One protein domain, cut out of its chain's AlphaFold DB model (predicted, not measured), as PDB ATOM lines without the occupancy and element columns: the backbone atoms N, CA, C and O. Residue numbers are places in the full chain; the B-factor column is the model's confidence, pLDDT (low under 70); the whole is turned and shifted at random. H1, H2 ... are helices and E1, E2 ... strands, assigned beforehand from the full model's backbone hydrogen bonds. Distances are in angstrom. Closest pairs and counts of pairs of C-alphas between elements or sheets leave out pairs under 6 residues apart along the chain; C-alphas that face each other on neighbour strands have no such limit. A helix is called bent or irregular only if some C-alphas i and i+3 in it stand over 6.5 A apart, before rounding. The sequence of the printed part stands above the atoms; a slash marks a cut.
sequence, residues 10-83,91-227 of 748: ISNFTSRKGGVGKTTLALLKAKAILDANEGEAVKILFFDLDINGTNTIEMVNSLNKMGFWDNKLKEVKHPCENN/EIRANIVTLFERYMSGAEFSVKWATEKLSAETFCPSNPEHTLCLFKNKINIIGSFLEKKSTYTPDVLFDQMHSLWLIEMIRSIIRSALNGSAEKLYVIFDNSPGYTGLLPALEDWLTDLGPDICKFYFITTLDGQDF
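AT A GLANCE: This is residues 10 to 83 and 91 to 227 of the 748 residues of an uncharacterized protein of Maridesulfovibrio ferrireducens (UniProt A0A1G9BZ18). A strongly twisted, parallel six-stranded sheet curls round helix H1, with H2 near its E3 edge and H6 over E8 on the face opposite H1. Next to E6 is a small parallel sheet, E4 and E5, covered by one end of H5, whose other end meets H3, H4 and H6. The printed part has 211 residues, with named elements in the order E1 H1 E2 H2 E3 H3 E4 E5 E6 H4 H5 E7 H6 E8 H7, seven helices and eight strands. The class is mixed; the whole is compact, with a radius of gyration of the C-alphas of 16.2 A, and spans 46 by 39 by 36 A.

HOW THE PARTS SIT: The large sheet runs E1 (residues 10 to 15), E8 (214 to 221), E7 (185 to 190), E2 (43 to 48), E6 (139 to 142), E3 (73 to 75). Within hydrogen-bond range are N 13 and O 218, 2.9 A, N 217 and O 187, 2.9 A, N 47 and O 188, 2.8 A, N 142 and O 46, 2.9 A, and N 141 and O 74, 2.8 A. H1, residues 20 to 36, is on this sheet; the C-alphas of Ala 26 and Asp 190 are its closest to E7, 5.9 A. H2, residues 56 to 63, is on it at a height of 8.9 A; it is irregular, with C-alphas 58 and 61 7.1 A apart. E4, residues 110 to 114, and E5, 131 to 135, are parallel, with N 112 and O 132 2.9 A apart. The hub H5, residues 162 to 178, touches H3, residues 96 to 104, about perpendicular at 81 degrees, closest at C-alphas 100 and 166, 6.5 A. H5 and H4, residues 154 to 157, only just touch, only at the corner, with 3 pairs of C-alphas within 8 A. H5 touches H6, residues 198 to 207, closest at C-alphas 167 and 202, 6.7 A. H7, residues 224 to 227, touches no helix. Every O i to N i+4 pair is within hydrogen-bond range in H1, H3 and H5, but 2 of 4 in H2 and 5 of 6 in H6; H4 and H7 are too short for one.

IN THESE COORDINATES: E1 begins at C-alpha 10, (134.616, 220.326, 222.109). H1 is 23.8 A long, H5 24.0 A and E8 23.3 A. H7 ends at C-alpha 227, (120.217, 206.740, 212.701).

THE WHOLE: The C-alphas of Ser 126 and Gly 224 are the two farthest apart, 47.7 A. Residues 84 to 90 are not printed; C-alphas 83 and 91 are 11.6 A apart. The links E4 to E5 and E6 to H4 are long. Mean pLDDT of the printed part is 74.9; 76 residues are under 70, among them 116 to 129 and 191 to 213.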
ATOM      1  N   ILE A  10     135.582 221.111 222.883       65.81
ATOM      2  CA  ILE A  10     134.616 220.326 222.109       65.81
ATOM      3  C   ILE A  10     133.201 220.791 222.487       65.81
ATOM      4  O   ILE A  10     132.926 221.123 223.645       65.81
ATOM      5  N   SER A  11     132.293 220.906 221.521       71.38
ATOM      6  CA  SER A  11     130.903 221.293 221.776       71.38
ATOM      7  C   SER A  11     129.945 220.604 220.812       71.38
ATOM      8  O   SER A  11     129.927 220.903 219.617       71.38
ATOM      9  N   ASN A  12     129.106 219.729 221.363       69.94
ATOM     10  CA  ASN A  12     128.182 218.907 220.592       69.94
ATOM     11  C   ASN A  12     126.809 219.585 220.543       69.94
ATOM     12  O   ASN A  12     126.233 219.931 221.576       69.94
ATOM     13  N   PHE A  13     126.289 219.789 219.336       77.00
ATOM     14  CA  PHE A  13     124.974 220.373 219.084       77.00
ATOM     15  C   PHE A  13     124.100 219.334 218.400       77.00
ATOM     16  O   PHE A  13     124.494 218.755 217.394       77.00
ATOM     17  N   THR A  14     122.895 219.127 218.917       73.25
ATOM     18  CA  THR A  14     121.993 218.090 218.416       73.25
ATOM     19  C   THR A  14     120.783 218.722 217.742       73.25
ATOM     20  O   THR A  14     119.962 219.381 218.385       73.25
ATOM     21  N   SER A  15     120.663 218.506 216.434       74.12
ATOM     22  CA  SER A  15     119.467 218.843 215.671       74.12
ATOM     23  C   SER A  15     118.298 217.935 216.064       74.12
ATOM     24  O   SER A  15     118.457 216.736 216.291       74.12
ATOM     25  N   ARG A  16     117.089 218.510 216.092       70.69
ATOM     26  CA  ARG A  16     115.819 217.766 216.207       70.69
ATOM     27  C   ARG A  16     115.252 217.322 214.851       70.69
ATOM     28  O   ARG A  16     114.149 216.787 214.812       70.69
ATOM     29  N   LYS A  17     115.947 217.626 213.754       68.75
ATOM     30  CA  LYS A  17     115.565 217.300 212.377       68.75
ATOM     31  C   LYS A  17     116.762 216.726 211.633       68.75
ATOM     32  O   LYS A  17     117.838 217.327 211.684       68.75
ATOM     33  N   GLY A  18     116.544 215.636 210.915       68.31
ATOM     34  CA  GLY A  18     117.543 215.032 210.052       68.31
ATOM     35  C   GLY A  18     117.811 215.797 208.760       68.31
ATOM     36  O   GLY A  18     117.281 216.897 208.539       68.31
ATOM     37  N   GLY A  19     118.670 215.210 207.922       70.00
ATOM     38  CA  GLY A  19     119.114 215.770 206.637       70.00
ATOM     39  C   GLY A  19     119.439 217.271 206.702       70.00
ATOM     40  O   GLY A  19     120.153 217.730 207.596       70.00
ATOM     41  N   VAL A  20     118.823 218.046 205.802       78.25
ATOM     42  CA  VAL A  20     118.963 219.513 205.652       78.25
ATOM     43  C   VAL A  20     118.857 220.287 206.978       78.25
ATOM     44  O   VAL A  20     119.461 221.353 207.124       78.25
ATOM     45  N   GLY A  21     118.110 219.780 207.968       80.06
ATOM     46  CA  GLY A  21     117.975 220.417 209.281       80.06
ATOM     47  C   GLY A  21     119.294 220.502 210.061       80.06
ATOM     48  O   GLY A  21     119.555 221.531 210.690       80.06
ATOM     49  N   LYS A  22     120.138 219.464 209.973       81.25
ATOM     50  CA  LYS A  22     121.479 219.410 210.587       81.25
ATOM     51  C   LYS A  22     122.413 220.400 209.904       81.25
ATOM     52  O   LYS A  22     122.928 221.294 210.564       81.25
ATOM     53  N   THR A  23     122.505 220.321 208.579       86.19
ATOM     54  CA  THR A  23     123.360 221.176 207.748       86.19
ATOM     55  C   THR A  23     123.008 222.646 207.908       86.19
ATOM     56  O   THR A  23     123.887 223.493 208.053       86.19
ATOM     57  N   THR A  24     121.715 222.963 208.021       87.69
ATOM     58  CA  THR A  24     121.260 224.315 208.367       87.69
ATOM     59  C   THR A  24     121.775 224.744 209.745       87.69
ATOM     60  O   THR A  24     122.314 225.841 209.872       87.69
ATOM     61  N   LEU A  25     121.664 223.902 210.781       87.50
ATOM     62  CA  LEU A  25     122.198 224.198 212.118       87.50
ATOM     63  C   LEU A  25     123.730 224.348 212.112       87.50
ATOM     64  O   LEU A  25     124.251 225.260 212.758       87.50
ATOM     65  N   ALA A  26     124.442 223.507 211.363       90.06
ATOM     66  CA  ALA A  26     125.892 223.541 211.219       90.06
ATOM     67  C   ALA A  26     126.366 224.843 210.563       90.06
ATOM     68  O   ALA A  26     127.217 225.549 211.111       90.06
ATOM     69  N   LEU A  27     125.761 225.216 209.433       92.44
ATOM     70  CA  LEU A  27     126.052 226.461 208.728       92.44
ATOM     71  C   LEU A  27     125.660 227.691 209.563       92.44
ATOM     72  O   LEU A  27     126.419 228.660 209.621       92.44
ATOM     73  N   LEU A  28     124.517 227.668 210.259       91.19
ATOM     74  CA  LEU A  28     124.124 228.742 211.181       91.19
ATOM     75  C   LEU A  28     125.115 228.882 212.342       91.19
ATOM     76  O   LEU A  28     125.428 230.003 212.745       91.19
ATOM     77  N   LYS A  29     125.650 227.770 212.860       92.31
ATOM     78  CA  LYS A  29     126.686 227.792 213.897       92.31
ATOM     79  C   LYS A  29     127.996 228.372 213.366       92.31
ATOM     80  O   LYS A  29     128.592 229.209 214.043       92.31
ATOM     81  N   ALA A  30     128.396 227.991 212.153       93.38
ATOM     82  CA  ALA A  30     129.551 228.545 211.451       93.38
ATOM     83  C   ALA A  30     129.424 230.063 211.250       93.38
ATOM     84  O   ALA A  30     130.350 230.813 211.557       93.38
ATOM     85  N   LYS A  31     128.244 230.525 210.819       94.06
ATOM     86  CA  LYS A  31     127.933 231.948 210.653       94.06
ATOM     87  C   LYS A  31     127.967 232.700 211.978       94.06
ATOM     88  O   LYS A  31     128.606 233.738 212.056       94.06
ATOM     89  N   ALA A  32     127.348 232.163 213.029       91.38
ATOM     90  CA  ALA A  32     127.359 232.786 214.351       91.38
ATOM     91  C   ALA A  32     128.779 232.908 214.933       91.38
ATOM     92  O   ALA A  32     129.066 233.871 215.634       91.38
ATOM     93  N   ILE A  33     129.675 231.960 214.631       91.12
ATOM     94  CA  ILE A  33     131.102 232.064 214.968       91.12
ATOM     95  C   ILE A  33     131.765 233.184 214.157       91.12
ATOM     96  O   ILE A  33     132.455 234.013 214.743       91.12
ATOM     97  N   LEU A  34     131.550 233.230 212.838       91.75
ATOM     98  CA  LEU A  34     132.139 234.248 211.966       91.75
ATOM     99  C   LEU A  34     131.696 235.667 212.357       91.75
ATOM    100  O   LEU A  34     132.538 236.540 212.527       91.75
ATOM    101  N   ASP A  35     130.392 235.865 212.559       90.69
ATOM    102  CA  ASP A  35     129.793 237.145 212.951       90.69
ATOM    103  C   ASP A  35     130.262 237.586 214.355       90.69
ATOM    104  O   ASP A  35     130.575 238.750 214.572       90.69
ATOM    105  N   ALA A  36     130.370 236.663 215.321       88.81
ATOM    106  CA  ALA A  36     130.811 236.989 216.686       88.81
ATOM    107  C   ALA A  36     132.312 237.316 216.810       88.81
ATOM    108  O   ALA A  36     132.762 237.706 217.886       88.81
ATOM    109  N   ASN A  37     133.089 237.122 215.742       87.75
ATOM    110  CA  ASN A  37     134.510 237.465 215.659       87.75
ATOM    111  C   ASN A  37     134.747 238.419 214.457       87.75
ATOM    112  O   ASN A  37     135.817 238.414 213.847       87.75
ATOM    113  N   GLU A  38     133.737 239.216 214.083       85.00
ATOM    114  CA  GLU A  38     133.829 240.214 213.013       85.00
ATOM    115  C   GLU A  38     134.943 241.235 213.311       85.00
ATOM    116  O   GLU A  38     135.027 241.797 214.401       85.00
ATOM    117  N   GLY A  39     135.840 241.440 212.341       81.62
ATOM    118  CA  GLY A  39     137.055 242.251 212.500       81.62
ATOM    119  C   GLY A  39     138.306 241.474 212.939       81.62
ATOM    120  O   GLY A  39     139.411 241.976 212.740       81.62
ATOM    121  N   GLU A  40     138.181 240.243 213.452       84.12
ATOM    122  CA  GLU A  40     139.329 239.353 213.698       84.12
ATOM    123  C   GLU A  40     139.703 238.536 212.440       84.12
ATOM    124  O   GLU A  40     138.950 238.449 211.468       84.12
ATOM    125  N   ALA A  41     140.894 237.927 212.446       83.88
ATOM    126  CA  ALA A  41     141.363 237.009 211.404       83.88
ATOM    127  C   ALA A  41     140.958 235.558 211.740       83.88
ATOM    128  O   ALA A  41     141.755 234.755 212.226       83.88
ATOM    129  N   VAL A  42     139.689 235.235 211.508       87.94
ATOM    130  CA  VAL A  42     139.050 233.968 211.885       87.94
ATOM    131  C   VAL A  42     139.322 232.883 210.846       87.94
ATOM    132  O   VAL A  42     139.180 233.094 209.638       87.94
ATOM    133  N   LYS A  43     139.645 231.679 211.319       91.75
ATOM    134  CA  LYS A  43     139.774 230.475 210.493       91.75
ATOM    135  C   LYS A  43     138.608 229.538 210.785       91.75
ATOM    136  O   LYS A  43     138.487 229.064 211.911       91.75
ATOM    137  N   ILE A  44     137.765 229.264 209.791       93.56
ATOM    138  CA  ILE A  44     136.654 228.309 209.920       93.56
ATOM    139  C   ILE A  44     136.780 227.243 208.834       93.56
ATOM    140  O   ILE A  44     136.807 227.571 207.644       93.56
ATOM    141  N   LEU A  45     136.840 225.983 209.257       94.38
ATOM    142  CA  LEU A  45     136.833 224.801 208.402       94.38
ATOM    143  C   LEU A  45     135.570 223.986 208.698       94.38
ATOM    144  O   LEU A  45     135.273 223.679 209.851       94.38
ATOM    145  N   PHE A  46     134.820 223.667 207.655       94.56
ATOM    146  CA  PHE A  46     133.569 222.927 207.701       94.56
ATOM    147  C   PHE A  46     133.760 221.627 206.922       94.56
ATOM    148  O   PHE A  46     134.010 221.652 205.717       94.56
ATOM    149  N   PHE A  47     133.654 220.506 207.623       90.50
ATOM    150  CA  PHE A  47     133.607 219.174 207.044       90.50
ATOM    151  C   PHE A  47     132.154 218.725 206.987       90.50
ATOM    152  O   PHE A  47     131.522 218.500 208.020       90.50
ATOM    153  N   ASP A  48     131.644 218.585 205.773       88.38
ATOM    154  CA  ASP A  48     130.455 217.797 205.498       88.38
ATOM    155  C   ASP A  48     130.847 216.311 205.589       88.38
ATOM    156  O   ASP A  48     131.742 215.860 204.868       88.38
ATOM    157  N   LEU A  49     130.233 215.562 206.507       80.62
ATOM    158  CA  LEU A  49     130.388 214.106 206.617       80.62
ATOM    159  C   LEU A  49     129.103 213.365 206.199       80.62
ATOM    160  O   LEU A  49     129.014 212.147 206.365       80.62
ATOM    161  N   ASP A  50     128.105 214.064 205.638       76.31
ATOM    162  CA  ASP A  50     126.820 213.487 205.226       76.31
ATOM    163  C   ASP A  50     126.886 212.855 203.826       76.31
ATOM    164  O   ASP A  50     126.201 213.279 202.899       76.31
ATOM    165  N   ILE A  51     127.715 211.818 203.664       70.88
ATOM    166  CA  ILE A  51     128.035 211.201 202.356       70.88
ATOM    167  C   ILE A  51     126.782 210.723 201.586       70.88
ATOM    168  O   ILE A  51     126.768 210.690 200.355       70.88
ATOM    169  N   ASN A  52     125.709 210.382 202.306       65.44
ATOM    170  CA  ASN A  52     124.425 209.949 201.743       65.44
ATOM    171  C   ASN A  52     123.347 211.055 201.713       65.44
ATOM    172  O   ASN A  52     122.217 210.781 201.304       65.44
ATOM    173  N   GLY A  53     123.657 212.262 202.188       69.38
ATOM    174  CA  GLY A  53     122.695 213.328 202.448       69.38
ATOM    175  C   GLY A  53     122.934 214.597 201.632       69.38
ATOM    176  O   GLY A  53     122.986 214.572 200.402       69.38
ATOM    177  N   THR A  54     122.955 215.746 202.307       72.25
ATOM    178  CA  THR A  54     122.912 217.058 201.636       72.25
ATOM    179  C   THR A  54     124.313 217.507 201.233       72.25
ATOM    180  O   THR A  54     125.064 217.941 202.092       72.25
ATOM    181  N   ASN A  55     124.642 217.489 199.936       79.75
ATOM    182  CA  ASN A  55     125.924 218.012 199.452       79.75
ATOM    183  C   ASN A  55     126.023 219.535 199.665       79.75
ATOM    184  O   ASN A  55     125.576 220.332 198.831       79.75
ATOM    185  N   THR A  56     126.653 219.952 200.762       84.06
ATOM    186  CA  THR A  56     126.729 221.365 201.160       84.06
ATOM    187  C   THR A  56     127.442 222.229 200.110       84.06
ATOM    188  O   THR A  56     127.084 223.395 199.925       84.06
ATOM    189  N   ILE A  57     128.408 221.664 199.370       86.38
ATOM    190  CA  ILE A  57     129.168 222.376 198.327       86.38
ATOM    191  C   ILE A  57     128.270 222.873 197.189       86.38
ATOM    192  O   ILE A  57     128.432 224.009 196.743       86.38
ATOM    193  N   GLU A  58     127.298 222.079 196.735       84.56
ATOM    194  CA  GLU A  58     126.396 222.487 195.643       84.56
ATOM    195  C   GLU A  58     125.542 223.705 196.015       84.56
ATOM    196  O   GLU A  58     125.212 224.531 195.159       84.56
ATOM    197  N   MET A  59     125.239 223.867 197.304       84.50
ATOM    198  CA  MET A  59     124.428 224.974 197.802       84.50
ATOM    199  C   MET A  59     125.207 226.289 197.941       84.50
ATOM    200  O   MET A  59     124.575 227.347 197.932       84.50
ATOM    201  N   VAL A  60     126.546 226.274 198.024       88.06
ATOM    202  CA  VAL A  60     127.373 227.458 198.353       88.06
ATOM    203  C   VAL A  60     127.068 228.663 197.461       88.06
ATOM    204  O   VAL A  60     126.795 229.750 197.970       88.06
ATOM    205  N   ASN A  61     127.048 228.483 196.138       84.56
ATOM    206  CA  ASN A  61     126.810 229.588 195.198       84.56
ATOM    207  C   ASN A  61     125.376 230.128 195.251       84.56
ATOM    208  O   ASN A  61     125.153 231.306 194.976       84.56
ATOM    209  N   SER A  62     124.400 229.284 195.586       85.88
ATOM    210  CA  SER A  62     122.996 229.685 195.725       85.88
ATOM    211  C   SER A  62     122.753 230.400 197.052       85.88
ATOM    212  O   SER A  62     122.072 231.422 197.083       85.88
ATOM    213  N   LEU A  63     123.361 229.911 198.134       88.62
ATOM    214  CA  LEU A  63     123.297 230.529 199.454       88.62
ATOM    215  C   LEU A  63     124.010 231.884 199.469       88.62
ATOM    216  O   LEU A  63     123.411 232.855 199.911       88.62
ATOM    217  N   ASN A  64     125.216 232.000 198.898       89.88
ATOM    218  CA  ASN A  64     125.964 233.265 198.829       89.88
ATOM    219  C   ASN A  64     125.239 234.394 198.070       89.88
ATOM    220  O   ASN A  64     125.552 235.557 198.309       89.88
ATOM    221  N   LYS A  65     124.277 234.080 197.186       87.25
ATOM    222  CA  LYS A  65     123.409 235.078 196.523       87.25
ATOM    223  C   LYS A  65     122.329 235.649 197.446       87.25
ATOM    224  O   LYS A  65     121.724 236.666 197.122       87.25
ATOM    225  N   MET A  66     122.050 234.997 198.574       86.75
ATOM    226  CA  MET A  66     121.136 235.506 199.592       86.75
ATOM    227  C   MET A  66     121.898 236.474 200.501       86.75
ATOM    228  O   MET A  66     122.912 236.097 201.087       86.75
ATOM    229  N   GLY A  67     121.366 237.682 200.709       82.62
ATOM    230  CA  GLY A  67     121.987 238.697 201.580       82.62
ATOM    231  C   GLY A  67     122.167 238.272 203.048       82.62
ATOM    232  O   GLY A  67     122.880 238.924 203.796       82.62
ATOM    233  N   PHE A  68     121.563 237.156 203.472       87.44
ATOM    234  CA  PHE A  68     121.861 236.530 204.761       87.44
ATOM    235  C   PHE A  68     123.275 235.923 204.821       87.44
ATOM    236  O   PHE A  68     123.912 235.961 205.874       87.44
ATOM    237  N   TRP A  69     123.758 235.346 203.716       89.44
ATOM    238  CA  TRP A  69     125.078 234.718 203.633       89.44
ATOM    239  C   TRP A  69     126.143 235.651 203.078       89.44
ATOM    240  O   TRP A  69     127.281 235.507 203.497       89.44
ATOM    241  N   ASP A  70     125.794 236.568 202.173       85.56
ATOM    242  CA  ASP A  70     126.660 237.654 201.678       85.56
ATOM    243  C   ASP A  70     128.129 237.233 201.451       85.56
ATOM    244  O   ASP A  70     129.062 237.672 202.126       85.56
ATOM    245  N   ASN A  71     128.326 236.267 200.546       85.75
ATOM    246  CA  ASN A  71     129.643 235.720 200.194       85.75
ATOM    247  C   ASN A  71     130.474 235.147 201.380       85.75
ATOM    248  O   ASN A  71     131.696 235.030 201.275       85.75
ATOM    249  N   LYS A  72     129.869 234.788 202.526       91.00
ATOM    250  CA  LYS A  72     130.574 234.213 203.699       91.00
ATOM    251  C   LYS A  72     130.973 232.743 203.526       91.00
ATOM    252  O   LYS A  72     131.864 232.276 204.239       91.00
ATOM    253  N   LEU A  73     130.344 232.014 202.603       93.31
ATOM    254  CA  LEU A  73     130.637 230.604 202.327       93.31
ATOM    255  C   LEU A  73     131.692 230.468 201.223       93.31
ATOM    256  O   LEU A  73     131.670 231.217 200.245       93.31
ATOM    257  N   LYS A  74     132.589 229.486 201.334       91.81
ATOM    258  CA  LYS A  74     133.621 229.225 200.325       91.81
ATOM    259  C   LYS A  74     133.810 227.727 200.109       91.81
ATOM    260  O   LYS A  74     134.159 227.009 201.037       91.81
ATOM    261  N   GLU A  75     133.615 227.266 198.876       90.12
ATOM    262  CA  GLU A  75     134.024 225.918 198.464       90.12
ATOM    263  C   GLU A  75     135.552 225.805 198.564       90.12
ATOM    264  O   GLU A  75     136.270 226.640 197.998       90.12
ATOM    265  N   VAL A  76     136.056 224.784 199.262       88.62
ATOM    266  CA  VAL A  76     137.487 224.459 199.239       88.62
ATOM    267  C   VAL A  76     137.823 223.834 197.890       88.62
ATOM    268  O   VAL A  76     137.094 222.984 197.380       88.62
ATOM    269  N   LYS A  77     138.942 224.259 197.305       82.62
ATOM    270  CA  LYS A  77     139.436 223.748 196.024       82.62
ATOM    271  C   LYS A  77     140.794 223.093 196.213       82.62
ATOM    272  O   LYS A  77     141.624 223.582 196.984       82.62
ATOM    273  N   HIS A  78     141.009 222.012 195.480       71.62
ATOM    274  CA  HIS A  78     142.313 221.391 195.317       71.62
ATOM    275  C   HIS A  78     142.940 221.929 194.016       71.62
ATOM    276  O   HIS A  78     142.226 222.031 193.013       71.62
ATOM    277  N   PRO A  79     144.239 222.280 193.987       62.81
ATOM    278  CA  PRO A  79     144.924 222.606 192.743       62.81
ATOM    279  C   PRO A  79     144.812 221.415 191.788       62.81
ATOM    280  O   PRO A  79     144.944 220.262 192.201       62.81
ATOM    281  N   CYS A  80     144.508 221.685 190.521       53.25
ATOM    282  CA  CYS A  80     144.417 220.631 189.519       53.25
ATOM    283  C   CYS A  80     145.786 219.983 189.316       53.25
ATOM    284  O   CYS A  80     146.799 220.682 189.274       53.25
ATOM    285  N   GLU A  81     145.796 218.674 189.076       49.84
ATOM    286  CA  GLU A  81     146.900 218.044 188.354       49.84
ATOM    287  C   GLU A  81     147.084 218.782 187.016       49.84
ATOM    288  O   GLU A  81     146.100 219.111 186.338       49.84
ATOM    289  N   ASN A  82     148.332 219.077 186.639       42.59
ATOM    290  CA  ASN A  82     148.653 219.747 185.378       42.59
ATOM    291  C   ASN A  82     148.460 218.785 184.193       42.59
ATOM    292  O   ASN A  82     149.418 218.340 183.570       42.59
ATOM    293  N   ASN A  83     147.207 218.500 183.837       42.94
ATOM    294  CA  ASN A  83     146.879 217.953 182.526       42.94
ATOM    295  C   ASN A  83     147.028 219.065 181.478       42.94
ATOM    296  O   ASN A  83     146.063 219.728 181.098       42.94
ATOM    297  N   GLU A  91     138.823 223.148 187.979       57.47
ATOM    298  CA  GLU A  91     139.118 223.203 189.410       57.47
ATOM    299  C   GLU A  91     138.354 222.097 190.149       57.47
ATOM    300  O   GLU A  91     137.119 222.075 190.161       57.47
ATOM    301  N   ILE A  92     139.088 221.176 190.774       69.50
ATOM    302  CA  ILE A  92     138.489 220.062 191.505       69.50
ATOM    303  C   ILE A  92     138.068 220.566 192.888       69.50
ATOM    304  O   ILE A  92     138.885 221.021 193.695       69.50
ATOM    305  N   ARG A  93     136.762 220.493 193.157       82.69
ATOM    306  CA  ARG A  93     136.168 220.779 194.468       82.69
ATOM    307  C   ARG A  93     136.669 219.758 195.485       82.69
ATOM    308  O   ARG A  93     136.647 218.561 195.214       82.69
ATOM    309  N   ALA A  94     137.106 220.219 196.652       84.44
ATOM    310  CA  ALA A  94     137.565 219.328 197.706       84.44
ATOM    311  C   ALA A  94     136.374 218.579 198.325       84.44
ATOM    312  O   ALA A  94     135.430 219.182 198.839       84.44
ATOM    313  N   ASN A  95     136.443 217.257 198.268       86.06
ATOM    314  CA  ASN A  95     135.404 216.335 198.693       86.06
ATOM    315  C   ASN A  95     136.048 215.272 199.587       86.06
ATOM    316  O   ASN A  95     137.105 214.750 199.241       86.06
ATOM    317  N   ILE A  96     135.442 214.957 200.731       86.06
ATOM    318  CA  ILE A  96     136.020 214.058 201.734       86.06
ATOM    319  C   ILE A  96     136.377 212.693 201.137       86.06
ATOM    320  O   ILE A  96     137.419 212.135 201.472       86.06
ATOM    321  N   VAL A  97     135.564 212.211 200.190       83.25
ATOM    322  CA  VAL A  97     135.777 210.942 199.495       83.25
ATOM    323  C   VAL A  97     137.028 211.017 198.617       83.25
ATOM    324  O   VAL A  97     137.940 210.225 198.816       83.25
ATOM    325  N   THR A  98     137.134 212.001 197.712       82.50
ATOM    326  CA  THR A  98     138.294 212.134 196.801       82.50
ATOM    327  C   THR A  98     139.591 212.498 197.519       82.50
ATOM    328  O   THR A  98     140.670 212.077 197.098       82.50
ATOM    329  N   LEU A  99     139.506 213.233 198.633       86.75
ATOM    330  CA  LEU A  99     140.640 213.435 199.533       86.75
ATOM    331  C   LEU A  99     141.087 212.098 200.143       86.75
ATOM    332  O   LEU A  99     142.285 211.819 200.171       86.75
ATOM    333  N   PHE A 100     140.148 211.244 200.558       85.62
ATOM    334  CA  PHE A 100     140.471 209.935 201.121       85.62
ATOM    335  C   PHE A 100     141.091 208.982 200.095       85.62
ATOM    336  O   PHE A 100     142.100 208.352 200.405       85.62
ATOM    337  N   GLU A 101     140.587 208.919 198.856       84.00
ATOM    338  CA  GLU A 101     141.197 208.068 197.812       84.00
ATOM    339  C   GLU A 101     142.661 208.465 197.555       84.00
ATOM    340  O   GLU A 101     143.537 207.608 197.408       84.00
ATOM    341  N   ARG A 102     142.941 209.774 197.563       83.75
ATOM    342  CA  ARG A 102     144.295 210.324 197.428       83.75
ATOM    343  C   ARG A 102     145.161 210.022 198.649       83.75
ATOM    344  O   ARG A 102     146.295 209.588 198.471       83.75
ATOM    345  N   TYR A 103     144.636 210.175 199.866       86.69
ATOM    346  CA  TYR A 103     145.345 209.808 201.097       86.69
ATOM    347  C   TYR A 103     145.753 208.330 201.101       86.69
ATOM    348  O   TYR A 103     146.917 208.005 201.325       86.69
ATOM    349  N   MET A 104     144.824 207.441 200.738       82.62
ATOM    350  CA  MET A 104     145.077 206.004 200.577       82.62
ATOM    351  C   MET A 104     146.079 205.684 199.457       82.62
ATOM    352  O   MET A 104     146.716 204.634 199.488       82.62
ATOM    353  N   SER A 105     146.258 206.597 198.500       82.31
ATOM    354  CA  SER A 105     147.287 206.528 197.452       82.31
ATOM    355  C   SER A 105     148.643 207.120 197.883       82.31
ATOM    356  O   SER A 105     149.565 207.177 197.072       82.31
ATOM    357  N   GLY A 106     148.784 207.557 199.142       81.50
ATOM    358  CA  GLY A 106     150.013 208.123 199.712       81.50
ATOM    359  C   GLY A 106     150.089 209.656 199.742       81.50
ATOM    360  O   GLY A 106     151.151 210.195 200.045       81.50
ATOM    361  N   ALA A 107     149.005 210.375 199.437       82.25
ATOM    362  CA  ALA A 107     149.000 211.840 199.441       82.25
ATOM    363  C   ALA A 107     149.031 212.438 200.861       82.25
ATOM    364  O   ALA A 107     148.120 212.218 201.662       82.25
ATOM    365  N   GLU A 108     150.011 213.300 201.144       82.69
ATOM    366  CA  GLU A 108     150.005 214.155 202.338       82.69
ATOM    367  C   GLU A 108     149.384 215.527 202.040       82.69
ATOM    368  O   GLU A 108     149.894 216.296 201.225       82.69
ATOM    369  N   PHE A 109     148.292 215.869 202.730       85.12
ATOM    370  CA  PHE A 109     147.633 217.165 202.557       85.12
ATOM    371  C   PHE A 109     148.327 218.286 203.325       85.12
ATOM    372  O   PHE A 109     148.492 218.222 204.544       85.12
ATOM    373  N   SER A 110     148.628 219.376 202.620       86.56
ATOM    374  CA  SER A 110     149.024 220.642 203.241       86.56
ATOM    375  C   SER A 110     147.930 221.697 203.086       86.56
ATOM    376  O   SER A 110     147.080 221.594 202.207       86.56
ATOM    377  N   VAL A 111     147.918 222.715 203.946       88.12
ATOM    378  CA  VAL A 111     146.900 223.774 203.952       88.12
ATOM    379  C   VAL A 111     147.562 225.144 203.847       88.12
ATOM    380  O   VAL A 111     148.495 225.458 204.587       88.12
ATOM    381  N   LYS A 112     147.046 226.002 202.959       86.56
ATOM    382  CA  LYS A 112     147.450 227.412 202.855       86.56
ATOM    383  C   LYS A 112     146.255 228.340 203.043       86.56
ATOM    384  O   LYS A 112     145.228 228.196 202.386       86.56
ATOM    385  N   TRP A 113     146.418 229.316 203.938       86.81
ATOM    386  CA  TRP A 113     145.417 230.338 204.246       86.81
ATOM    387  C   TRP A 113     145.633 231.598 203.401       86.81
ATOM    388  O   TRP A 113     146.605 232.326 203.604       86.81
ATOM    389  N   ALA A 114     144.703 231.878 202.494       81.88
ATOM    390  CA  ALA A 114     144.628 233.095 201.697       81.88
ATOM    391  C   ALA A 114     143.726 234.161 202.349       81.88
ATOM    392  O   ALA A 114     142.860 233.872 203.180       81.88
ATOM    393  N   THR A 115     143.910 235.412 201.933       73.88
ATOM    394  CA  THR A 115     142.981 236.527 202.167       73.88
ATOM    395  C   THR A 115     142.288 236.883 200.850       73.88
ATOM    396  O   THR A 115     142.867 236.691 199.784       73.88
ATOM    397  N   GLU A 116     141.062 237.419 200.896       63.16
ATOM    398  CA  GLU A 116     140.220 237.661 199.700       63.16
ATOM    399  C   GLU A 116     140.864 238.509 198.587       63.16
ATOM    400  O   GLU A 116     140.398 238.472 197.453       63.16
ATOM    401  N   LYS A 117     141.924 239.271 198.889       56.16
ATOM    402  CA  LYS A 117     142.626 240.125 197.918       56.16
ATOM    403  C   LYS A 117     143.572 239.371 196.975       56.16
ATOM    404  O   LYS A 117     144.026 239.966 196.003       56.16
ATOM    405  N   LEU A 118     143.879 238.101 197.242       51.06
ATOM    406  CA  LEU A 118     144.568 237.233 196.285       51.06
ATOM    407  C   LEU A 118     143.524 236.583 195.375       51.06
ATOM    408  O   LEU A 118     142.735 235.749 195.826       51.06
ATOM    409  N   SER A 119     143.520 236.965 194.094       45.69
ATOM    410  CA  SER A 119     142.734 236.252 193.087       45.69
ATOM    411  C   SER A 119     143.199 234.795 193.024       45.69
ATOM    412  O   SER A 119     144.384 234.501 193.188       45.69
ATOM    413  N   ALA A 120     142.278 233.864 192.759       47.31
ATOM    414  CA  ALA A 120     142.618 232.440 192.650       47.31
ATOM    415  C   ALA A 120     143.690 232.161 191.568       47.31
ATOM    416  O   ALA A 120     144.393 231.159 191.631       47.31
ATOM    417  N   GLU A 121     143.848 233.088 190.622       45.75
ATOM    418  CA  GLU A 121     144.796 233.063 189.506       45.75
ATOM    419  C   GLU A 121     146.247 233.383 189.908       45.75
ATOM    420  O   GLU A 121     147.167 232.995 189.194       45.75
ATOM    421  N   THR A 122     146.491 234.069 191.035       46.84
ATOM    422  CA  THR A 122     147.863 234.404 191.483       46.84
ATOM    423  C   THR A 122     148.514 233.326 192.355       46.84
ATOM    424  O   THR A 122     149.670 233.475 192.759       46.84
ATOM    425  N   PHE A 123     147.821 232.218 192.641       47.28
ATOM    426  CA  PHE A 123     148.387 231.126 193.431       47.28
ATOM    427  C   PHE A 123     149.242 230.193 192.557       47.28
ATOM    428  O   PHE A 123     148.747 229.423 191.741       47.28
ATOM    429  N   CYS A 124     150.558 230.321 192.727       42.41
ATOM    430  CA  CYS A 124     151.589 229.752 191.860       42.41
ATOM    431  C   CYS A 124     151.551 228.202 191.784       42.41
ATOM    432  O   CYS A 124     151.360 227.556 192.819       42.41
ATOM    433  N   PRO A 125     151.834 227.581 190.616       45.09
ATOM    434  CA  PRO A 125     151.902 226.119 190.445       45.09
ATOM    435  C   PRO A 125     153.104 225.437 191.136       45.09
ATOM    436  O   PRO A 125     153.372 224.270 190.888       45.09
ATOM    437  N   SER A 126     153.830 226.144 192.006       44.19
ATOM    438  CA  SER A 126     154.924 225.623 192.839       44.19
ATOM    439  C   SER A 126     154.466 225.087 194.206       44.19
ATOM    440  O   SER A 126     155.289 224.784 195.070       44.19
ATOM    441  N   ASN A 127     153.154 224.984 194.433       51.41
ATOM    442  CA  ASN A 127     152.610 224.262 195.581       51.41
ATOM    443  C   ASN A 127     152.822 222.747 195.419       51.41
ATOM    444  O   ASN A 127     152.641 222.246 194.311       51.41
ATOM    445  N   PRO A 128     153.120 221.999 196.503       56.62
ATOM    446  CA  PRO A 128     153.063 220.542 196.453       56.62
ATOM    447  C   PRO A 128     151.652 220.096 196.055       56.62
ATOM    448  O   PRO A 128     150.666 220.754 196.421       56.62
ATOM    449  N   GLU A 129     151.569 218.992 195.312       66.06
ATOM    450  CA  GLU A 129     150.391 218.589 194.528       66.06
ATOM    451  C   GLU A 129     149.091 218.532 195.346       66.06
ATOM    452  O   GLU A 129     148.018 218.774 194.805       66.06
ATOM    453  N   HIS A 130     149.181 218.323 196.663       76.50
ATOM    454  CA  HIS A 130     148.056 218.152 197.587       76.50
ATOM    455  C   HIS A 130     147.838 219.341 198.550       76.50
ATOM    456  O   HIS A 130     147.522 219.167 199.729       76.50
ATOM    457  N   THR A 131     148.029 220.577 198.077       83.38
ATOM    458  CA  THR A 131     147.818 221.794 198.893       83.38
ATOM    459  C   THR A 131     146.371 222.296 198.843       83.38
ATOM    460  O   THR A 131     145.943 222.836 197.830       83.38
ATOM    461  N   LEU A 132     145.630 222.230 199.948       87.44
ATOM    462  CA  LEU A 132     144.293 222.818 200.075       87.44
ATOM    463  C   LEU A 132     144.365 224.335 200.321       87.44
ATOM    464  O   LEU A 132     144.992 224.798 201.280       87.44
ATOM    465  N   CYS A 133     143.675 225.113 199.486       85.50
ATOM    466  CA  CYS A 133     143.583 226.568 199.626       85.50
ATOM    467  C   CYS A 133     142.320 226.960 200.408       85.50
ATOM    468  O   CYS A 133     141.200 226.784 199.922       85.50
ATOM    469  N   LEU A 134     142.505 227.523 201.606       89.94
ATOM    470  CA  LEU A 134     141.441 228.003 202.495       89.94
ATOM    471  C   LEU A 134     141.487 229.530 202.618       89.94
ATOM    472  O   LEU A 134     142.548 230.136 202.502       89.94
ATOM    473  N   PHE A 135     140.357 230.167 202.903       89.38
ATOM    474  CA  PHE A 135     140.229 231.621 203.003       89.38
ATOM    475  C   PHE A 135     139.942 232.045 204.446       89.38
ATOM    476  O   PHE A 135     139.022 231.530 205.088       89.38
ATOM    477  N   LYS A 136     140.717 233.004 204.963       89.94
ATOM    478  CA  LYS A 136     140.412 233.660 206.244       89.94
ATOM    479  C   LYS A 136     139.081 234.412 206.146       89.94
ATOM    480  O   LYS A 136     138.728 234.910 205.078       89.94
ATOM    481  N   ASN A 137     138.367 234.507 207.263       90.44
ATOM    482  CA  ASN A 137     137.076 235.196 207.397       90.44
ATOM    483  C   ASN A 137     135.975 234.638 206.472       90.44
ATOM    484  O   ASN A 137     135.034 235.342 206.107       90.44
ATOM    485  N   LYS A 138     136.084 233.351 206.121       92.94
ATOM    486  CA  LYS A 138     135.082 232.571 205.386       92.94
ATOM    487  C   LYS A 138     134.846 231.232 206.067       92.94
ATOM    488  O   LYS A 138     135.710 230.716 206.776       92.94
ATOM    489  N   ILE A 139     133.678 230.661 205.806       95.19
ATOM    490  CA  ILE A 139     133.329 229.287 206.161       95.19
ATOM    491  C   ILE A 139     133.794 228.405 205.000       95.19
ATOM    492  O   ILE A 139     133.172 228.401 203.936       95.19
ATOM    493  N   ASN A 140     134.924 227.723 205.182       94.50
ATOM    494  CA  ASN A 140     135.550 226.907 204.144       94.50
ATOM    495  C   ASN A 140     134.966 225.495 204.172       94.50
ATOM    496  O   ASN A 140     135.189 224.774 205.138       94.50
ATOM    497  N   ILE A 141     134.224 225.117 203.135       93.94
ATOM    498  CA  ILE A 141     133.450 223.874 203.075       93.94
ATOM    499  C   ILE A 141     134.190 222.827 202.242       93.94
ATOM    500  O   ILE A 141     134.459 223.044 201.056       93.94
ATOM    501  N   ILE A 142     134.472 221.686 202.870       92.06
ATOM    502  CA  ILE A 142     134.818 220.413 202.231       92.06
ATOM    503  C   ILE A 142     133.529 219.586 202.185       92.06
ATOM    504  O   ILE A 142     132.880 219.413 203.215       92.06
ATOM    505  N   GLY A 143     133.137 219.144 200.987       89.00
ATOM    506  CA  GLY A 143     131.882 218.426 200.737       89.00
ATOM    507  C   GLY A 143     132.002 216.914 200.932       89.00
ATOM    508  O   GLY A 143     133.094 216.410 201.183       89.00
ATOM    509  N   SER A 144     130.888 216.201 200.762       80.44
ATOM    510  CA  SER A 144     130.764 214.765 201.064       80.44
ATOM    511  C   SER A 144     130.284 213.883 199.899       80.44
ATOM    512  O   SER A 144     130.055 212.692 200.082       80.44
ATOM    513  N   PHE A 145     130.103 214.436 198.696       77.44
ATOM    514  CA  PHE A 145     129.392 213.763 197.604       77.44
ATOM    515  C   PHE A 145     130.094 212.514 197.044       77.44
ATOM    516  O   PHE A 145     131.298 212.499 196.800       77.44
ATOM    517  N   LEU A 146     129.321 211.479 196.715       70.94
ATOM    518  CA  LEU A 146     129.829 210.332 195.958       70.94
ATOM    519  C   LEU A 146     129.941 210.676 194.469       70.94
ATOM    520  O   LEU A 146     128.939 210.882 193.780       70.94
ATOM    521  N   GLU A 147     131.162 210.690 193.942       69.25
ATOM    522  CA  GLU A 147     131.365 210.748 192.496       69.25
ATOM    523  C   GLU A 147     130.956 209.428 191.834       69.25
ATOM    524  O   GLU A 147     131.229 208.348 192.350       69.25
ATOM    525  N   LYS A 148     130.382 209.495 190.623       66.75
ATOM    526  CA  LYS A 148     129.963 208.308 189.841       66.75
ATOM    527  C   LYS A 148     131.092 207.306 189.534       66.75
ATOM    528  O   LYS A 148     130.807 206.228 189.023       66.75
ATOM    529  N   LYS A 149     132.350 207.689 189.765       64.88
ATOM    530  CA  LYS A 149     133.560 206.878 189.561       64.88
ATOM    531  C   LYS A 149     134.372 206.662 190.845       64.88
ATOM    532  O   LYS A 149     135.487 206.165 190.746       64.88
ATOM    533  N   SER A 150     133.855 207.053 192.012       66.19
ATOM    534  CA  SER A 150     134.577 206.841 193.266       66.19
ATOM    535  C   SER A 150     134.800 205.348 193.512       66.19
ATOM    536  O   SER A 150     133.918 204.519 193.280       66.19
ATOM    537  N   THR A 151     136.004 205.025 193.972       65.25
ATOM    538  CA  THR A 151     136.431 203.672 194.342       65.25
ATOM    539  C   THR A 151     135.838 203.257 195.692       65.25
ATOM    540  O   THR A 151     135.648 202.067 195.946       65.25
ATOM    541  N   TYR A 152     135.515 204.227 196.554       64.81
ATOM    542  CA  TYR A 152     135.060 204.000 197.924       64.81
ATOM    543  C   TYR A 152     133.579 204.361 198.078       64.81
ATOM    544  O   TYR A 152     133.154 205.490 197.848       64.81
ATOM    545  N   THR A 153     132.776 203.395 198.521       65.50
ATOM    546  CA  THR A 153     131.393 203.645 198.947       65.50
ATOM    547  C   THR A 153     131.362 204.103 200.415       65.50
ATOM    548  O   THR A 153     132.343 203.894 201.137       65.50
ATOM    549  N   PRO A 154     130.247 204.684 200.909       62.94
ATOM    550  CA  PRO A 154     130.120 205.080 202.316       62.94
ATOM    551  C   PRO A 154     130.379 203.913 203.269       62.94
ATOM    552  O   PRO A 154     131.006 204.089 204.307       62.94
ATOM    553  N   ASP A 155     129.937 202.714 202.881       59.91
ATOM    554  CA  ASP A 155     130.145 201.488 203.645       59.91
ATOM    555  C   ASP A 155     131.652 201.237 203.880       59.91
ATOM    556  O   ASP A 155     132.046 200.920 204.995       59.91
ATOM    557  N   VAL A 156     132.527 201.472 202.891       60.66
ATOM    558  CA  VAL A 156     133.982 201.319 203.089       60.66
ATOM    559  C   VAL A 156     134.533 202.404 204.018       60.66
ATOM    560  O   VAL A 156     135.264 202.090 204.948       60.66
ATOM    561  N   LEU A 157     134.148 203.670 203.824       62.03
ATOM    562  CA  LEU A 157     134.649 204.809 204.618       62.03
ATOM    563  C   LEU A 157     134.310 204.724 206.116       62.03
ATOM    564  O   LEU A 157     135.007 205.317 206.939       62.03
ATOM    565  N   PHE A 158     133.257 203.981 206.467       60.06
ATOM    566  CA  PHE A 158     132.828 203.751 207.846       60.06
ATOM    567  C   PHE A 158     133.149 202.340 208.371       60.06
ATOM    568  O   PHE A 158     132.650 201.968 209.436       60.06
ATOM    569  N   ASP A 159     133.997 201.558 207.688       62.16
ATOM    570  CA  ASP A 159     134.557 200.333 208.273       62.16
ATOM    571  C   ASP A 159     135.652 200.631 209.312       62.16
ATOM    572  O   ASP A 159     136.209 201.729 209.376       62.16
ATOM    573  N   GLN A 160     135.951 199.655 210.173       57.12
ATOM    574  CA  GLN A 160     136.822 199.850 211.339       57.12
ATOM    575  C   GLN A 160     138.272 200.241 210.988       57.12
ATOM    576  O   GLN A 160     138.948 200.827 211.829       57.12
ATOM    577  N   MET A 161     138.767 199.941 209.782       66.25
ATOM    578  CA  MET A 161     140.129 200.304 209.369       66.25
ATOM    579  C   MET A 161     140.161 201.610 208.582       66.25
ATOM    580  O   MET A 161     140.950 202.501 208.900       66.25
ATOM    581  N   HIS A 162     139.286 201.766 207.592       72.44
ATOM    582  CA  HIS A 162     139.251 202.973 206.770       72.44
ATOM    583  C   HIS A 162     138.762 204.189 207.560       72.44
ATOM    584  O   HIS A 162     139.255 205.286 207.316       72.44
ATOM    585  N   SER A 163     137.895 204.013 208.565       69.50
ATOM    586  CA  SER A 163     137.524 205.103 209.480       69.50
ATOM    587  C   SER A 163     138.713 205.627 210.297       69.50
ATOM    588  O   SER A 163     138.815 206.837 210.498       69.50
ATOM    589  N   LEU A 164     139.663 204.770 210.701       72.06
ATOM    590  CA  LEU A 164     140.906 205.211 211.347       72.06
ATOM    591  C   LEU A 164     141.767 206.029 210.376       72.06
ATOM    592  O   LEU A 164     142.199 207.127 210.720       72.06
ATOM    593  N   TRP A 165     141.961 205.555 209.143       80.31
ATOM    594  CA  TRP A 165     142.701 206.305 208.121       80.31
ATOM    595  C   TRP A 165     142.010 207.619 207.724       80.31
ATOM    596  O   TRP A 165     142.682 208.620 207.482       80.31
ATOM    597  N   LEU A 166     140.676 207.661 207.722       80.50
ATOM    598  CA  LEU A 166     139.888 208.872 207.486       80.50
ATOM    599  C   LEU A 166     140.123 209.897 208.605       80.50
ATOM    600  O   LEU A 166     140.294 211.087 208.331       80.50
ATOM    601  N   ILE A 167     140.202 209.432 209.854       77.81
ATOM    602  CA  ILE A 167     140.572 210.252 211.013       77.81
ATOM    603  C   ILE A 167     142.017 210.757 210.892       77.81
ATOM    604  O   ILE A 167     142.243 211.947 211.118       77.81
ATOM    605  N   GLU A 168     142.984 209.925 210.484       81.06
ATOM    606  CA  GLU A 168     144.373 210.361 210.237       81.06
ATOM    607  C   GLU A 168     144.468 211.417 209.119       81.06
ATOM    608  O   GLU A 168     145.187 212.410 209.259       81.06
ATOM    609  N   MET A 169     143.695 211.269 208.040       87.94
ATOM    610  CA  MET A 169     143.615 212.254 206.958       87.94
ATOM    611  C   MET A 169     143.040 213.592 207.446       87.94
ATOM    612  O   MET A 169     143.644 214.647 207.231       87.94
ATOM    613  N   ILE A 170     141.891 213.567 208.135       86.75
ATOM    614  CA  ILE A 170     141.257 214.760 208.724       86.75
ATOM    615  C   ILE A 170     142.224 215.438 209.708       86.75
ATOM    616  O   ILE A 170     142.386 216.662 209.690       86.75
ATOM    617  N   ARG A 171     142.936 214.646 210.516       82.12
ATOM    618  CA  ARG A 171     144.000 215.094 211.420       82.12
ATOM    619  C   ARG A 171     145.155 215.763 210.685       82.12
ATOM    620  O   ARG A 171     145.624 216.797 211.159       82.12
ATOM    621  N   SER A 172     145.605 215.217 209.557       84.69
ATOM    622  CA  SER A 172     146.655 215.822 208.729       84.69
ATOM    623  C   SER A 172     146.232 217.208 208.225       84.69
ATOM    624  O   SER A 172     146.926 218.202 208.468       84.69
ATOM    625  N   ILE A 173     145.018 217.309 207.670       89.25
ATOM    626  CA  ILE A 173     144.428 218.575 207.203       89.25
ATOM    627  C   ILE A 173     144.335 219.594 208.350       89.25
ATOM    628  O   ILE A 173     144.782 220.730 208.201       89.25
ATOM    629  N   ILE A 174     143.808 219.207 209.518       87.50
ATOM    630  CA  ILE A 174     143.649 220.111 210.673       87.50
ATOM    631  C   ILE A 174     145.007 220.536 211.250       87.50
ATOM    632  O   ILE A 174     145.199 221.717 211.543       87.50
ATOM    633  N   ARG A 175     145.980 219.624 211.374       84.75
ATOM    634  CA  ARG A 175     147.345 219.958 211.823       84.75
ATOM    635  C   ARG A 175     148.021 220.945 210.870       84.75
ATOM    636  O   ARG A 175     148.606 221.922 211.338       84.75
ATOM    637  N   SER A 176     147.886 220.748 209.558       87.06
ATOM    638  CA  SER A 176     148.407 221.692 208.563       87.06
ATOM    639  C   SER A 176     147.649 223.028 208.562       87.06
ATOM    640  O   SER A 176     148.254 224.084 208.385       87.06
ATOM    641  N   ALA A 177     146.342 223.021 208.840       87.94
ATOM    642  CA  ALA A 177     145.546 224.239 208.995       87.94
ATOM    643  C   ALA A 177     145.933 225.050 210.245       87.94
ATOM    644  O   ALA A 177     145.835 226.283 210.223       87.94
ATOM    645  N   LEU A 178     146.374 224.376 211.313       83.88
ATOM    646  CA  LEU A 178     146.889 224.996 212.534       83.88
ATOM    647  C   LEU A 178     148.300 225.564 212.339       83.88
ATOM    648  O   LEU A 178     148.493 226.739 212.626       83.88
ATOM    649  N   ASN A 179     149.264 224.755 211.879       72.25
ATOM    650  CA  ASN A 179     150.671 225.098 211.592       72.25
ATOM    651  C   ASN A 179     151.236 226.343 212.328       72.25
ATOM    652  O   ASN A 179     151.507 227.380 211.720       72.25
ATOM    653  N   GLY A 180     151.363 226.261 213.659       61.59
ATOM    654  CA  GLY A 180     151.964 227.315 214.497       61.59
ATOM    655  C   GLY A 180     151.144 228.605 214.671       61.59
ATOM    656  O   GLY A 180     151.631 229.567 215.260       61.59
ATOM    657  N   SER A 181     149.908 228.649 214.174       65.88
ATOM    658  CA  SER A 181     149.005 229.800 214.257       65.88
ATOM    659  C   SER A 181     148.570 230.123 215.687       65.88
ATOM    660  O   SER A 181     147.955 229.295 216.352       65.88
ATOM    661  N   ALA A 182     148.759 231.378 216.103       62.88
ATOM    662  CA  ALA A 182     148.076 231.949 217.270       62.88
ATOM    663  C   ALA A 182     146.608 232.349 216.979       62.88
ATOM    664  O   ALA A 182     145.833 232.588 217.900       62.88
ATOM    665  N   GLU A 183     146.213 232.436 215.702       72.25
ATOM    666  CA  GLU A 183     144.824 232.687 215.286       72.25
ATOM    667  C   GLU A 183     143.975 231.427 215.517       72.25
ATOM    668  O   GLU A 183     144.378 230.337 215.095       72.25
ATOM    669  N   LYS A 184     142.795 231.584 216.132       79.25
ATOM    670  CA  LYS A 184     141.874 230.485 216.466       79.25
ATOM    671  C   LYS A 184     141.327 229.804 215.208       79.25
ATOM    672  O   LYS A 184     140.713 230.459 214.362       79.25
ATOM    673  N   LEU A 185     141.468 228.483 215.148       87.81
ATOM    674  CA  LEU A 185     140.774 227.618 214.201       87.81
ATOM    675  C   LEU A 185     139.457 227.109 214.807       87.81
ATOM    676  O   LEU A 185     139.410 226.610 215.930       87.81
ATOM    677  N   TYR A 186     138.382 227.211 214.041       90.12
ATOM    678  CA  TYR A 186     137.087 226.624 214.352       90.12
ATOM    679  C   TYR A 186     136.822 225.514 213.335       90.12
ATOM    680  O   TYR A 186     136.728 225.785 212.137       90.12
ATOM    681  N   VAL A 187     136.718 224.271 213.801       89.31
ATOM    682  CA  VAL A 187     136.403 223.110 212.960       89.31
ATOM    683  C   VAL A 187     134.984 222.654 213.261       89.31
ATOM    684  O   VAL A 187     134.606 222.487 214.421       89.31
ATOM    685  N   ILE A 188     134.187 222.485 212.214       90.50
ATOM    686  CA  ILE A 188     132.774 222.127 212.292       90.50
ATOM    687  C   ILE A 188     132.587 220.836 211.508       90.50
ATOM    688  O   ILE A 188     132.922 220.787 210.329       90.50
ATOM    689  N   PHE A 189     132.067 219.808 212.169       86.12
ATOM    690  CA  PHE A 189     131.729 218.524 211.570       86.12
ATOM    691  C   PHE A 189     130.208 218.433 211.455       86.12
ATOM    692  O   PHE A 189     129.519 218.251 212.466       86.12
ATOM    693  N   ASP A 190     129.685 218.594 210.241       82.88
ATOM    694  CA  ASP A 190     128.276 218.347 209.947       82.88
ATOM    695  C   ASP A 190     128.030 216.859 209.698       82.88
ATOM    696  O   ASP A 190     128.860 216.161 209.120       82.88
ATOM    697  N   ASN A 191     126.888 216.383 210.186       63.31
ATOM    698  CA  ASN A 191     126.478 214.984 210.206       63.31
ATOM    699  C   ASN A 191     127.566 213.977 210.618       63.31
ATOM    700  O   ASN A 191     127.619 212.866 210.097       63.31
ATOM    701  N   SER A 192     128.390 214.323 211.611       52.72
ATOM    702  CA  SER A 192     129.103 213.307 212.390       52.72
ATOM    703  C   SER A 192     128.058 212.316 212.921       52.72
ATOM    704  O   SER A 192     127.252 212.716 213.776       52.72
ATOM    705  N   PRO A 193     128.033 211.043 212.485       49.75
ATOM    706  CA  PRO A 193     127.057 210.107 213.002       49.75
ATOM    707  C   PRO A 193     127.488 209.788 214.433       49.75
ATOM    708  O   PRO A 193     128.433 209.036 214.664       49.75
ATOM    709  N   GLY A 194     126.789 210.358 215.420       37.38
ATOM    710  CA  GLY A 194     127.116 210.205 216.846       37.38
ATOM    711  C   GLY A 194     127.039 208.764 217.375       37.38
ATOM    712  O   GLY A 194     127.226 208.538 218.564       37.38
ATOM    713  N   TYR A 195     126.760 207.804 216.489       42.12
ATOM    714  CA  TYR A 195     126.544 206.389 216.749       42.12
ATOM    715  C   TYR A 195     127.413 205.453 215.876       42.12
ATOM    716  O   TYR A 195     127.290 204.242 216.025       42.12
ATOM    717  N   THR A 196     128.296 205.953 214.990       48.31
ATOM    718  CA  THR A 196     129.189 205.101 214.154       48.31
ATOM    719  C   THR A 196     130.605 204.919 214.711       48.31
ATOM    720  O   THR A 196     131.475 204.407 214.019       48.31
ATOM    721  N   GLY A 197     130.882 205.359 215.941       46.34
ATOM    722  CA  GLY A 197     132.220 205.262 216.547       46.34
ATOM    723  C   GLY A 197     133.240 206.298 216.047       46.34
ATOM    724  O   GLY A 197     134.225 206.549 216.738       46.34
ATOM    725  N   LEU A 198     132.965 206.981 214.927       51.94
ATOM    726  CA  LEU A 198     133.794 208.082 214.423       51.94
ATOM    727  C   LEU A 198     133.856 209.256 215.417       51.94
ATOM    728  O   LEU A 198     134.909 209.859 215.583       51.94
ATOM    729  N   LEU A 199     132.737 209.564 216.091       56.09
ATOM    730  CA  LEU A 199     132.663 210.657 217.064       56.09
ATOM    731  C   LEU A 199     133.588 210.417 218.278       56.09
ATOM    732  O   LEU A 199     134.465 211.253 218.457       56.09
ATOM    733  N   PRO A 200     133.511 209.302 219.039       56.72
ATOM    734  CA  PRO A 200     134.466 209.022 220.118       56.72
ATOM    735  C   PRO A 200     135.934 209.042 219.673       56.72
ATOM    736  O   PRO A 200     136.760 209.672 220.322       56.72
ATOM    737  N   ALA A 201     136.265 208.416 218.537       58.06
ATOM    738  CA  ALA A 201     137.646 208.347 218.056       58.06
ATOM    739  C   ALA A 201     138.195 209.711 217.586       58.06
ATOM    740  O   ALA A 201     139.392 209.983 217.719       58.06
ATOM    741  N   LEU A 202     137.329 210.589 217.062       59.56
ATOM    742  CA  LEU A 202     137.670 211.992 216.846       59.56
ATOM    743  C   LEU A 202     137.780 212.732 218.182       59.56
ATOM    744  O   LEU A 202     138.793 213.378 218.400       59.56
ATOM    745  N   GLU A 203     136.796 212.643 219.079       62.25
ATOM    746  CA  GLU A 203     136.800 213.330 220.379       62.25
ATOM    747  C   GLU A 203     138.060 213.019 221.198       62.25
ATOM    748  O   GLU A 203     138.718 213.963 221.637       62.25
ATOM    749  N   ASP A 204     138.449 211.745 221.316       59.78
ATOM    750  CA  ASP A 204     139.671 211.307 222.001       59.78
ATOM    751  C   ASP A 204     140.908 212.014 221.430       59.78
ATOM    752  O   ASP A 204     141.609 212.724 222.153       59.78
ATOM    753  N   TRP A 205     141.130 211.924 220.113       60.44
ATOM    754  CA  TRP A 205     142.245 212.610 219.448       60.44
ATOM    755  C   TRP A 205     142.171 214.141 219.589       60.44
ATOM    756  O   TRP A 205     143.188 214.823 219.736       60.44
ATOM    757  N   LEU A 206     140.972 214.715 219.550       59.50
ATOM    758  CA  LEU A 206     140.773 216.155 219.661       59.50
ATOM    759  C   LEU A 206     141.064 216.687 221.066       59.50
ATOM    760  O   LEU A 206     141.347 217.880 221.194       59.50
ATOM    761  N   THR A 207     141.065 215.844 222.106       57.75
ATOM    762  CA  THR A 207     141.531 216.266 223.436       57.75
ATOM    763  C   THR A 207     143.032 216.568 223.492       57.75
ATOM    764  O   THR A 207     143.424 217.424 224.288       57.75
ATOM    765  N   ASP A 208     143.846 215.987 222.599       54.22
ATOM    766  CA  ASP A 208     145.285 216.287 222.478       54.22
ATOM    767  C   ASP A 208     145.557 217.688 221.892       54.22
ATOM    768  O   ASP A 208     146.642 218.251 222.066       54.22
ATOM    769  N   LEU A 209     144.587 218.281 221.184       55.12
ATOM    770  CA  LEU A 209     144.691 219.624 220.611       55.12
ATOM    771  C   LEU A 209     144.114 220.672 221.578       55.12
ATOM    772  O   LEU A 209     142.903 220.830 221.696       55.12
ATOM    773  N   GLY A 210     144.983 221.427 222.256       48.44
ATOM    774  CA  GLY A 210     144.585 222.426 223.260       48.44
ATOM    775  C   GLY A 210     143.592 223.513 222.768       48.44
ATOM    776  O   GLY A 210     143.606 223.900 221.597       48.44
ATOM    777  N   PRO A 211     142.751 224.068 223.668       49.66
ATOM    778  CA  PRO A 211     141.557 224.861 223.328       49.66
ATOM    779  C   PRO A 211     141.822 226.262 222.802       49.66
ATOM    780  O   PRO A 211     140.943 226.866 222.186       49.66
ATOM    781  N   ASP A 212     142.980 226.826 223.137       53.34
ATOM    782  CA  ASP A 212     143.238 228.243 222.903       53.34
ATOM    783  C   ASP A 212     143.528 228.516 221.417       53.34
ATOM    784  O   ASP A 212     143.294 229.625 220.938       53.34
ATOM    785  N   ILE A 213     143.947 227.478 220.678       66.06
ATOM    786  CA  ILE A 213     144.217 227.513 219.234       66.06
ATOM    787  C   ILE A 213     143.130 226.841 218.385       66.06
ATOM    788  O   ILE A 213     142.989 227.200 217.217       66.06
ATOM    789  N   CYS A 214     142.352 225.896 218.931       75.06
ATOM    790  CA  CYS A 214     141.336 225.174 218.162       75.06
ATOM    791  C   CYS A 214     140.055 224.872 218.954       75.06
ATOM    792  O   CYS A 214     140.099 224.524 220.134       75.06
ATOM    793  N   LYS A 215     138.900 224.968 218.286       81.00
ATOM    794  CA  LYS A 215     137.584 224.586 218.826       81.00
ATOM    795  C   LYS A 215     136.834 223.689 217.853       81.00
ATOM    796  O   LYS A 215     136.817 223.969 216.656       81.00
ATOM    797  N   PHE A 216     136.170 222.665 218.382       80.06
ATOM    798  CA  PHE A 216     135.528 221.620 217.588       80.06
ATOM    799  C   PHE A 216     134.026 221.577 217.858       80.06
ATOM    800  O   PHE A 216     133.589 221.543 219.010       80.06
ATOM    801  N   TYR A 217     133.242 221.599 216.786       83.94
ATOM    802  CA  TYR A 217     131.786 221.641 216.821       83.94
ATOM    803  C   TYR A 217     131.230 220.434 216.078       83.94
ATOM    804  O   TYR A 217     131.250 220.409 214.849       83.94
ATOM    805  N   PHE A 218     130.721 219.451 216.814       81.38
ATOM    806  CA  PHE A 218     130.037 218.307 216.219       81.38
ATOM    807  C   PHE A 218     128.545 218.587 216.141       81.38
ATOM    808  O   PHE A 218     127.903 218.878 217.156       81.38
ATOM    809  N   ILE A 219     127.992 218.504 214.936       81.38
ATOM    810  CA  ILE A 219     126.570 218.711 214.684       81.38
ATOM    811  C   ILE A 219     125.948 217.344 214.417       81.38
ATOM    812  O   ILE A 219     126.181 216.711 213.389       81.38
ATOM    813  N   THR A 220     125.199 216.864 215.404       74.56
ATOM    814  CA  THR A 220     124.584 215.537 215.438       74.56
ATOM    815  C   THR A 220     123.067 215.642 215.300       74.56
ATOM    816  O   THR A 220     122.488 216.730 215.258       74.56
ATOM    817  N   THR A 221     122.392 214.499 215.247       68.62
ATOM    818  CA  THR A 221     120.935 214.405 215.165       68.62
ATOM    819  C   THR A 221     120.423 213.253 216.020       68.62
ATOM    820  O   THR A 221     121.147 212.291 216.269       68.62
ATOM    821  N   LEU A 222     119.164 213.352 216.439       63.00
ATOM    822  CA  LEU A 222     118.387 212.231 216.989       63.00
ATOM    823  C   LEU A 222     117.301 211.763 216.008       63.00
ATOM    824  O   LEU A 222     116.381 211.046 216.396       63.00
ATOM    825  N   ASP A 223     117.368 212.210 214.752       63.47
ATOM    826  CA  ASP A 223     116.430 211.792 213.717       63.47
ATOM    827  C   ASP A 223     116.611 210.306 213.389       63.47
ATOM    828  O   ASP A 223     117.719 209.828 213.128       63.47
ATOM    829  N   GLY A 224     115.496 209.575 213.405       56.19
ATOM    830  CA  GLY A 224     115.488 208.144 213.141       56.19
ATOM    831  C   GLY A 224     115.993 207.798 211.742       56.19
ATOM    832  O   GLY A 224     116.624 206.758 211.591       56.19
ATOM    833  N   GLN A 225     115.773 208.646 210.731       64.00
ATOM    834  CA  GLN A 225     116.214 208.361 209.359       64.00
ATOM    835  C   GLN A 225     117.738 208.291 209.259       64.00
ATOM    836  O   GLN A 225     118.277 207.328 208.717       64.00
ATOM    837  N   ASP A 226     118.427 209.273 209.843       59.09
ATOM    838  CA  ASP A 226     119.889 209.330 209.869       59.09
ATOM    839  C   ASP A 226     120.476 208.194 210.725       59.09
ATOM    840  O   ASP A 226     121.463 207.566 210.340       59.09
ATOM    841  N   PHE A 227     119.832 207.873 211.856       58.19
ATOM    842  CA  PHE A 227     120.217 206.740 212.701       58.19
ATOM    843  C   PHE A 227     120.074 205.395 211.971       58.19
ATOM    844  O   PHE A 227     121.012 204.598 211.963       58.19
TER     845      PHE A 227